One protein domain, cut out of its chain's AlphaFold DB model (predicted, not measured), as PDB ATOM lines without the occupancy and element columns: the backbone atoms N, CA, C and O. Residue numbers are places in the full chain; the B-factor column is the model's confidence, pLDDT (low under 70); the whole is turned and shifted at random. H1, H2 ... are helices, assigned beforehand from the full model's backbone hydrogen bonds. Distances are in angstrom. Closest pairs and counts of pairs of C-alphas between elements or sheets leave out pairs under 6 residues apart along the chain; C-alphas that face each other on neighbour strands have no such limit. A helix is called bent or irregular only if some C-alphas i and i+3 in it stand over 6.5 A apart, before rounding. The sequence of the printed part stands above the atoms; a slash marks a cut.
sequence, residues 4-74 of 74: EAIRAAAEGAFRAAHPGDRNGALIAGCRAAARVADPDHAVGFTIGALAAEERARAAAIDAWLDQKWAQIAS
ATOM      1  N   GLU A   4     -48.126   0.209  11.170       85.62
ATOM      2  CA  GLU A   4     -46.920   1.044  11.090       85.62
ATOM      3  C   GLU A   4     -45.939   0.779  12.245       85.62
ATOM      4  O   GLU A   4     -44.726   0.804  12.047       85.62
ATOM      5  N   ALA A   5     -46.434   0.454  13.446       86.31
ATOM      6  CA  ALA A   5     -45.569   0.071  14.563       86.31
ATOM      7  C   ALA A   5     -44.850  -1.262  14.287       86.31
ATOM      8  O   ALA A   5     -43.644  -1.366  14.507       86.31
ATOM      9  N   ILE A   6     -45.563  -2.250  13.735       88.88
ATOM     10  CA  ILE A   6     -44.988  -3.544  13.330       88.88
ATOM     11  C   ILE A   6     -43.966  -3.370  12.203       88.88
ATOM     12  O   ILE A   6     -42.889  -3.969  12.244       88.88
ATOM     13  N   ARG A   7     -44.265  -2.502  11.229       90.31
ATOM     14  CA  ARG A   7     -43.325  -2.119  10.174       90.31
ATOM     15  C   ARG A   7     -42.021  -1.585  10.768       90.31
ATOM     16  O   ARG A   7     -40.955  -2.122  10.481       90.31
ATOM     17  N   ALA A   8     -42.104  -0.552  11.607       90.38
ATOM     18  CA  ALA A   8     -40.935   0.105  12.184       90.38
ATOM     19  C   ALA A   8     -40.107  -0.841  13.071       90.38
ATOM     20  O   ALA A   8     -38.876  -0.824  13.008       90.38
ATOM     21  N   ALA A   9     -40.769  -1.703  13.851       93.12
ATOM     22  CA  ALA A   9     -40.109  -2.719  14.667       93.12
ATOM     23  C   ALA A   9     -39.329  -3.726  13.807       93.12
ATOM     24  O   ALA A   9     -38.161  -4.007  14.090       93.12
ATOM     25  N   ALA A  10     -39.933  -4.220  12.722       90.25
ATOM     26  CA  ALA A  10     -39.280  -5.139  11.796       90.25
ATOM     27  C   ALA A  10     -38.099  -4.489  11.059       90.25
ATOM     28  O   ALA A  10     -37.026  -5.090  10.991       90.25
ATOM     29  N   GLU A  11     -38.248  -3.250  10.569       91.69
ATOM     30  CA  GLU A  11     -37.140  -2.513   9.943       91.69
ATOM     31  C   GLU A  11     -35.971  -2.333  10.921       91.69
ATOM     32  O   GLU A  11     -34.817  -2.578  10.563       91.69
ATOM     33  N   GLY A  12     -36.256  -1.917  12.160       92.56
ATOM     34  CA  GLY A  12     -35.244  -1.694  13.193       92.56
ATOM     35  C   GLY A  12     -34.507  -2.975  13.580       92.56
ATOM     36  O   GLY A  12     -33.274  -3.001  13.590       92.56
ATOM     37  N   ALA A  13     -35.250  -4.053  13.833       92.56
ATOM     38  CA  ALA A  13     -34.683  -5.353  14.174       92.56
ATOM     39  C   ALA A  13     -33.837  -5.930  13.027       92.56
ATOM     40  O   ALA A  13     -32.743  -6.448  13.269       92.56
ATOM     41  N   PHE A  14     -34.289  -5.792  11.776       92.12
ATOM     42  CA  PHE A  14     -33.528  -6.269  10.623       92.12
ATOM     43  C   PHE A  14     -32.236  -5.471  10.444       92.12
ATOM     44  O   PHE A  14     -31.177  -6.058  10.237       92.12
ATOM     45  N   ARG A  15     -32.304  -4.142  10.580       93.00
ATOM     46  CA  ARG A  15     -31.151  -3.241  10.435       93.00
ATOM     47  C   ARG A  15     -30.099  -3.466  11.527       93.00
ATOM     48  O   ARG A  15     -28.911  -3.328  11.253       93.00
ATOM     49  N   ALA A  16     -30.523  -3.841  12.735       93.00
ATOM     50  CA  ALA A  16     -29.625  -4.236  13.819       93.00
ATOM     51  C   ALA A  16     -28.927  -5.580  13.538       93.00
ATOM     52  O   ALA A  16     -27.738  -5.721  13.811       93.00
ATOM     53  N   ALA A  17     -29.651  -6.552  12.972       91.69
ATOM     54  CA  ALA A  17     -29.110  -7.868  12.629       91.69
ATOM     55  C   ALA A  17     -28.250  -7.866  11.349       91.69
ATOM     56  O   ALA A  17     -27.335  -8.676  11.228       91.69
ATOM     57  N   HIS A  18     -28.520  -6.947  10.418       91.12
ATOM     58  CA  HIS A  18     -27.840  -6.831   9.126       91.12
ATOM     59  C   HIS A  18     -27.383  -5.381   8.891       91.12
ATOM     60  O   HIS A  18     -27.969  -4.658   8.072       91.12
ATOM     61  N   PRO A  19     -26.347  -4.913   9.614       90.69
ATOM     62  CA  PRO A  19     -25.857  -3.552   9.465       90.69
ATOM     63  C   PRO A  19     -25.425  -3.280   8.021       90.69
ATOM     64  O   PRO A  19     -24.608  -4.003   7.456       90.69
ATOM     65  N   GLY A  20     -25.972  -2.225   7.417       88.62
ATOM     66  CA  GLY A  20     -25.655  -1.820   6.043       88.62
ATOM     67  C   GLY A  20     -26.656  -2.287   4.984       88.62
ATOM     68  O   GLY A  20     -26.732  -1.655   3.930       88.62
ATOM     69  N   ASP A  21     -27.499  -3.287   5.267       88.00
ATOM     70  CA  ASP A  21     -28.543  -3.714   4.328       88.00
ATOM     71  C   ASP A  21     -29.828  -2.882   4.475       88.00
ATOM     72  O   ASP A  21     -30.830  -3.287   5.072       88.00
ATOM     73  N   ARG A  22     -29.791  -1.667   3.915       86.88
ATOM     74  CA  ARG A  22     -30.923  -0.726   3.957       86.88
ATOM     75  C   ARG A  22     -32.149  -1.243   3.202       86.88
ATOM     76  O   ARG A  22     -33.269  -1.025   3.658       86.88
ATOM     77  N   ASN A  23     -31.938  -1.928   2.078       85.88
ATOM     78  CA  ASN A  23     -33.025  -2.437   1.241       85.88
ATOM     79  C   ASN A  23     -33.686  -3.660   1.884       85.88
ATOM     80  O   ASN A  23     -34.910  -3.732   1.923       85.88
ATOM     81  N   GLY A  24     -32.899  -4.575   2.459       84.88
ATOM     82  CA  GLY A  24     -33.418  -5.715   3.213       84.88
ATOM     83  C   GLY A  24     -34.242  -5.276   4.422       84.88
ATOM     84  O   GLY A  24     -35.322  -5.815   4.653       84.88
ATOM     85  N   ALA A  25     -33.805  -4.222   5.124       87.12
ATOM     86  CA  ALA A  25     -34.576  -3.646   6.222       87.12
ATOM     87  C   ALA A  25     -35.940  -3.111   5.756       87.12
ATOM     88  O   ALA A  25     -36.952  -3.438   6.370       87.12
ATOM     89  N   LEU A  26     -35.982  -2.347   4.656       86.88
ATOM     90  CA  LEU A  26     -37.232  -1.834   4.081       86.88
ATOM     91  C   LEU A  26     -38.184  -2.975   3.691       86.88
ATOM     92  O   LEU A  26     -39.366  -2.945   4.031       86.88
ATOM     93  N   ILE A  27     -37.664  -4.000   3.008       85.75
ATOM     94  CA  ILE A  27     -38.446  -5.173   2.597       85.75
ATOM     95  C   ILE A  27     -39.007  -5.888   3.832       85.75
ATOM     96  O   ILE A  27     -40.199  -6.188   3.864       85.75
ATOM     97  N   ALA A  28     -38.198  -6.108   4.873       86.62
ATOM     98  CA  ALA A  28     -38.651  -6.724   6.121       86.62
ATOM     99  C   ALA A  28     -39.800  -5.936   6.772       86.62
ATOM    100  O   ALA A  28     -40.803  -6.532   7.168       86.62
ATOM    101  N   GLY A  29     -39.696  -4.603   6.808       85.31
ATOM    102  CA  GLY A  29     -40.753  -3.710   7.284       85.31
ATOM    103  C   GLY A  29     -42.054  -3.853   6.504       85.31
ATOM    104  O   GLY A  29     -43.101  -4.141   7.086       85.31
ATOM    105  N   CYS A  30     -41.994  -3.695   5.180       85.31
ATOM    106  CA  CYS A  30     -43.164  -3.799   4.308       85.31
ATOM    107  C   CYS A  30     -43.857  -5.164   4.425       85.31
ATOM    108  O   CYS A  30     -45.085  -5.241   4.431       85.31
ATOM    109  N   ARG A  31     -43.091  -6.252   4.557       84.06
ATOM    110  CA  ARG A  31     -43.652  -7.601   4.708       84.06
ATOM    111  C   ARG A  31     -44.265  -7.834   6.082       84.06
ATOM    112  O   ARG A  31     -45.341  -8.418   6.158       84.06
ATOM    113  N   ALA A  32     -43.630  -7.358   7.151       85.75
ATOM    114  CA  ALA A  32     -44.198  -7.422   8.494       85.75
ATOM    115  C   ALA A  32     -45.514  -6.635   8.586       85.75
ATOM    116  O   ALA A  32     -46.491  -7.137   9.136       85.75
ATOM    117  N   ALA A  33     -45.563  -5.450   7.972       85.56
ATOM    118  CA  ALA A  33     -46.777  -4.653   7.833       85.56
ATOM    119  C   ALA A  33     -47.874  -5.421   7.083       85.56
ATOM    120  O   ALA A  33     -48.992  -5.535   7.574       85.56
ATOM    121  N   ALA A  34     -47.546  -6.010   5.929       82.25
ATOM    122  CA  ALA A  34     -48.497  -6.780   5.131       82.25
ATOM    123  C   ALA A  34     -49.069  -8.000   5.876       82.25
ATOM    124  O   ALA A  34     -50.220  -8.353   5.652       82.25
ATOM    125  N   ARG A  35     -48.302  -8.625   6.785       82.06
ATOM    126  CA  ARG A  35     -48.767  -9.763   7.606       82.06
ATOM    127  C   ARG A  35     -49.853  -9.391   8.618       82.06
ATOM    128  O   ARG A  35     -50.618 -10.263   9.011       82.06
ATOM    129  N   VAL A  36     -49.879  -8.139   9.077       83.12
ATOM    130  CA  VAL A  36     -50.828  -7.653  10.100       83.12
ATOM    131  C   VAL A  36     -51.840  -6.657   9.548       83.12
ATOM    132  O   VAL A  36     -52.736  -6.232  10.274       83.12
ATOM    133  N   ALA A  37     -51.679  -6.247   8.289       77.44
ATOM    134  CA  ALA A  37     -52.671  -5.459   7.590       77.44
ATOM    135  C   ALA A  37     -53.977  -6.258   7.512       77.44
ATOM    136  O   ALA A  37     -53.969  -7.461   7.249       77.44
ATOM    137  N   ASP A  38     -55.087  -5.568   7.758       65.12
ATOM    138  CA  ASP A  38     -56.421  -6.123   7.566       65.12
ATOM    139  C   ASP A  38     -56.542  -6.691   6.135       65.12
ATOM    140  O   ASP A  38     -56.025  -6.054   5.208       65.12
ATOM    141  N   PRO A  39     -57.181  -7.859   5.925       59.72
ATOM    142  CA  PRO A  39     -57.386  -8.426   4.593       59.72
ATOM    143  C   PRO A  39     -57.968  -7.430   3.582       59.72
ATOM    144  O   PRO A  39     -57.587  -7.475   2.412       59.72
ATOM    145  N   ASP A  40     -58.803  -6.486   4.031       55.59
ATOM    146  CA  ASP A  40     -59.398  -5.449   3.178       55.59
ATOM    147  C   ASP A  40     -58.413  -4.320   2.799       55.59
ATOM    148  O   ASP A  40     -58.679  -3.537   1.888       55.59
ATOM    149  N   HIS A  41     -57.254  -4.237   3.460       53.53
ATOM    150  CA  HIS A  41     -56.186  -3.257   3.212       53.53
ATOM    151  C   HIS A  41     -54.864  -3.893   2.751       53.53
ATOM    152  O   HIS A  41     -53.856  -3.194   2.589       53.53
ATOM    153  N   ALA A  42     -54.838  -5.210   2.525       53.34
ATOM    154  CA  ALA A  42     -53.673  -5.921   2.022       53.34
ATOM    155  C   ALA A  42     -53.448  -5.590   0.536       53.34
ATOM    156  O   ALA A  42     -53.888  -6.299  -0.368       53.34
ATOM    157  N   VAL A  43     -52.740  -4.493   0.260       53.25
ATOM    158  CA  VAL A  43     -52.292  -4.184  -1.100       53.25
ATOM    159  C   VAL A  43     -51.207  -5.191  -1.463       53.25
ATOM    160  O   VAL A  43     -50.091  -5.135  -0.943       53.25
ATOM    161  N   GLY A  44     -51.544  -6.140  -2.338       50.84
ATOM    162  CA  GLY A  44     -50.592  -7.100  -2.879       50.84
ATOM    163  C   GLY A  44     -49.439  -6.355  -3.541       50.84
ATOM    164  O   GLY A  44     -49.579  -5.829  -4.642       50.84
ATOM    165  N   PHE A  45     -48.298  -6.282  -2.858       46.41
ATOM    166  CA  PHE A  45     -47.090  -5.698  -3.414       46.41
ATOM    167  C   PHE A  45     -46.587  -6.658  -4.493       46.41
ATOM    168  O   PHE A  45     -45.874  -7.623  -4.216       46.41
ATOM    169  N   THR A  46     -47.006  -6.451  -5.740       47.06
ATOM    170  CA  THR A  46     -46.431  -7.174  -6.869       47.06
ATOM    171  C   THR A  46     -45.001  -6.688  -7.040       47.06
ATOM    172  O   THR A  46     -44.751  -5.688  -7.711       47.06
ATOM    173  N   ILE A  47     -44.048  -7.417  -6.450       49.59
ATOM    174  CA  ILE A  47     -42.626  -7.363  -6.815       49.59
ATOM    175  C   ILE A  47     -42.496  -8.003  -8.208       49.59
ATOM    176  O   ILE A  47     -41.940  -9.081  -8.395       49.59
ATOM    177  N   GLY A  48     -43.129  -7.388  -9.200       42.78
ATOM    178  CA  GLY A  48     -43.071  -7.782 -10.594       42.78
ATOM    179  C   GLY A  48     -42.086  -6.881 -11.311       42.78
ATOM    180  O   GLY A  48     -42.532  -5.990 -12.014       42.78
ATOM    181  N   ALA A  49     -40.780  -7.079 -11.083       42.59
ATOM    182  CA  ALA A  49     -39.724  -6.633 -12.010       42.59
ATOM    183  C   ALA A  49     -38.282  -7.003 -11.607       42.59
ATOM    184  O   ALA A  49     -37.405  -6.853 -12.452       42.59
ATOM    185  N   LEU A  50     -37.988  -7.490 -10.389       45.78
ATOM    186  CA  LEU A  50     -36.641  -7.985 -10.071       45.78
ATOM    187  C   LEU A  50     -36.612  -9.508  -9.904       45.78
ATOM    188  O   LEU A  50     -37.424 -10.106  -9.199       45.78
ATOM    189  N   ALA A  51     -35.678 -10.092 -10.651       47.94
ATOM    190  CA  ALA A  51     -35.477 -11.496 -10.961       47.94
ATOM    191  C   ALA A  51     -35.218 -12.369  -9.721       47.94
ATOM    192  O   ALA A  51     -35.067 -11.862  -8.620       47.94
ATOM    193  N   ALA A  52     -35.178 -13.691  -9.910       53.94
ATOM    194  CA  ALA A  52     -35.131 -14.746  -8.886       53.94
ATOM    195  C   ALA A  52     -34.264 -14.488  -7.629       53.94
ATOM    196  O   ALA A  52     -34.588 -15.013  -6.566       53.94
ATOM    197  N   GLU A  53     -33.220 -13.667  -7.722       52.91
ATOM    198  CA  GLU A  53     -32.431 -13.164  -6.590       52.91
ATOM    199  C   GLU A  53     -33.288 -12.430  -5.547       52.91
ATOM    200  O   GLU A  53     -33.193 -12.733  -4.359       52.91
ATOM    201  N   GLU A  54     -34.204 -11.556  -5.969       61.03
ATOM    202  CA  GLU A  54     -35.135 -10.889  -5.054       61.03
ATOM    203  C   GLU A  54     -36.175 -11.865  -4.491       61.03
ATOM    204  O   GLU A  54     -36.588 -11.704  -3.350       61.03
ATOM    205  N   ARG A  55     -36.538 -12.947  -5.201       65.31
ATOM    206  CA  ARG A  55     -37.379 -14.016  -4.616       65.31
ATOM    207  C   ARG A  55     -36.642 -14.802  -3.536       65.31
ATOM    208  O   ARG A  55     -37.207 -15.031  -2.471       65.31
ATOM    209  N   ALA A  56     -35.402 -15.215  -3.797       70.62
ATOM    210  CA  ALA A  56     -34.594 -15.955  -2.830       70.62
ATOM    211  C   ALA A  56     -34.314 -15.099  -1.586       70.62
ATOM    212  O   ALA A  56     -34.452 -15.556  -0.452       70.62
ATOM    213  N   ARG A  57     -34.008 -13.819  -1.804       75.00
ATOM    214  CA  ARG A  57     -33.801 -12.838  -0.743       75.00
ATOM    215  C   ARG A  57     -35.077 -12.560   0.046       75.00
ATOM    216  O   ARG A  57     -35.042 -12.537   1.272       75.00
ATOM    217  N   ALA A  58     -36.212 -12.418  -0.630       73.25
ATOM    218  CA  ALA A  58     -37.501 -12.233   0.020       73.25
ATOM    219  C   ALA A  58     -37.903 -13.460   0.859       73.25
ATOM    220  O   ALA A  58     -38.435 -13.283   1.954       73.25
ATOM    221  N   ALA A  59     -37.594 -14.679   0.401       79.69
ATOM    222  CA  ALA A  59     -37.802 -15.908   1.167       79.69
ATOM    223  C   ALA A  59     -36.882 -15.999   2.399       79.69
ATOM    224  O   ALA A  59     -37.319 -16.425   3.466       79.69
ATOM    225  N   ALA A  60     -35.627 -15.554   2.289       84.62
ATOM    226  CA  ALA A  60     -34.719 -15.477   3.434       84.62
ATOM    227  C   ALA A  60     -35.210 -14.468   4.489       84.62
ATOM    228  O   ALA A  60     -35.165 -14.748   5.687       84.62
ATOM    229  N   ILE A  61     -35.733 -13.319   4.048       85.62
ATOM    230  CA  ILE A  61     -36.335 -12.313   4.932       85.62
ATOM    231  C   ILE A  61     -37.606 -12.860   5.597       85.62
ATOM    232  O   ILE A  61     -37.791 -12.645   6.792       85.62
ATOM    233  N   ASP A  62     -38.450 -13.603   4.875       85.44
ATOM    234  CA  ASP A  62     -39.618 -14.272   5.466       85.44
ATOM    235  C   ASP A  62     -39.227 -15.261   6.557       85.44
ATOM    236  O   ASP A  62     -39.763 -15.192   7.661       85.44
ATOM    237  N   ALA A  63     -38.270 -16.144   6.266       88.00
ATOM    238  CA  ALA A  63     -37.808 -17.141   7.221       88.00
ATOM    239  C   ALA A  63     -37.201 -16.487   8.473       88.00
ATOM    240  O   ALA A  63     -37.368 -16.988   9.586       88.00
ATOM    241  N   TRP A  64     -36.513 -15.351   8.311       92.38
ATOM    242  CA  TRP A  64     -36.019 -14.559   9.435       92.38
ATOM    243  C   TRP A  64     -37.159 -13.917  10.236       92.38
ATOM    244  O   TRP A  64     -37.154 -13.984  11.467       92.38
ATOM    245  N   LEU A  65     -38.155 -13.334   9.557       88.00
ATOM    246  CA  LEU A  65     -39.330 -12.754  10.206       88.00
ATOM    247  C   LEU A  65     -40.091 -13.806  11.011       88.00
ATOM    248  O   LEU A  65     -40.489 -13.510  12.131       88.00
ATOM    249  N   ASP A  66     -40.235 -15.027  10.499       90.75
ATOM    250  CA  ASP A  66     -40.905 -16.127  11.202       90.75
ATOM    251  C   ASP A  66     -40.191 -16.479  12.515       90.75
ATOM    252  O   ASP A  66     -40.830 -16.642  13.554       90.75
ATOM    253  N   GLN A  67     -38.856 -16.511  12.504       92.00
ATOM    254  CA  GLN A  67     -38.050 -16.783  13.700       92.00
ATOM    255  C   GLN A  67     -38.097 -15.647  14.727       92.00
ATOM    256  O   GLN A  67     -37.974 -15.889  15.929       92.00
ATOM    257  N   LYS A  68     -38.223 -14.397  14.272       91.56
ATOM    258  CA  LYS A  68     -38.210 -13.203  15.131       91.56
ATOM    259  C   LYS A  68     -39.600 -12.676  15.462       91.56
ATOM    260  O   LYS A  68     -39.711 -11.724  16.233       91.56
ATOM    261  N   TRP A  69     -40.652 -13.300  14.938       89.44
ATOM    262  CA  TRP A  69     -42.000 -12.747  14.986       89.44
ATOM    263  C   TRP A  69     -42.479 -12.470  16.406       89.44
ATOM    264  O   TRP A  69     -42.974 -11.385  16.677       89.44
ATOM    265  N   ALA A  70     -42.247 -13.397  17.338       88.81
ATOM    266  CA  ALA A  70     -42.650 -13.232  18.733       88.81
ATOM    267  C   ALA A  70     -42.002 -12.015  19.419       88.81
ATOM    268  O   ALA A  70     -42.599 -11.451  20.321       88.81
ATOM    269  N   GLN A  71     -40.805 -11.603  18.991       87.31
ATOM    270  CA  GLN A  71     -40.119 -10.412  19.503       87.31
ATOM    271  C   GLN A  71     -40.582  -9.126  18.800       87.31
ATOM    272  O   GLN A  71     -40.535  -8.049  19.380       87.31
ATOM    273  N   ILE A  72     -40.980  -9.225  17.531       85.62
ATOM    274  CA  ILE A  72     -41.416  -8.082  16.716       85.62
ATOM    275  C   ILE A  72     -42.885  -7.734  17.002       85.62
ATOM    276  O   ILE A  72     -43.259  -6.565  16.961       85.62
ATOM    277  N   ALA A  73     -43.711  -8.745  17.272       82.88
ATOM    278  CA  ALA A  73     -45.152  -8.632  17.462       82.88
ATOM    279  C   ALA A  73     -45.596  -8.617  18.941       82.88
ATOM    280  O   ALA A  73     -46.803  -8.605  19.193       82.88
ATOM    281  N   SER A  74     -44.651  -8.603  19.891       78.56
ATOM    282  CA  SER A  74     -44.903  -8.457  21.338       78.56
ATOM    283  C   SER A  74     -45.262  -7.042  21.766       78.56
ATOM    284  O   SER A  74     -44.690  -6.104  21.174       78.56
TER     285      SER A  74
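This is residues 4 to 74 of the 74 residues of an uncharacterized protein of Mycolicibacterium fortuitum subsp. acetamidolyticum (UniProt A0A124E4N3). The longest helix, H3, crosses one side of a helical hairpin made by H1 and H2, passing H2 with residues 58 to 65 and reaching H1 with residues 65 to 72. A wide loop, residues 37 to 51, runs from the end of H2 back to the start of H3, and residues 48 to 53 stick out. The printed part has 71 residues with three named helices in the order H1, H2, H3 and no named strand; the class is all helix. It is compact, with a radius of gyration of the C-alphas of 11.8 A, and flat, spanning 34 by 34 by 18 A.

H3 holds residues 52 to 72 and is 27.2 A long, from C-alpha 52 at (-35.131, -14.746, -8.886) to C-alpha 72 at (-41.416, -8.082, 16.716). It has a kink of 47 degrees near residue 66 and is irregular: C-alphas 67 and 70 are 7.7 A apart. H2, residues 22 to 36, measures 22.0 A. H1, residues 4 to 17, measures 20.0 A and begins at C-alpha 4 at (-46.920, 1.044, 11.090).

H3 touches H2 with residues 58 to 65 alone, at a steep tilt of 62 degrees, the same way; the closest C-alphas, of Ala 28 and Ile 61, are 6.2 A apart. H3 touches H1 with residues 65 to 72 alone, about perpendicular at 74 degrees; the closest C-alphas, of Ala 9 and Ile 72, are 5.9 A apart. H1 and H2 form a hairpin and touch at a steep tilt of 38 degrees, opposite ways, the closest C-alphas, of Arg 7 and Gly 29, being 4.2 A apart. Each O i to N i+4 pair is within hydrogen-bond range in H1, against 10 of 11 in H2 and 15 of 17 in H3.

The C-alphas farthest apart, of Pro 19 and Asp 40, are 34.2 A apart. The printed part has no cut. The link from H1 to H2 is tight; that from H2 to H3, with 15 residues, is long. The mean pLDDT of the printed part is 78.0, and residues 38 to 55 are under 70.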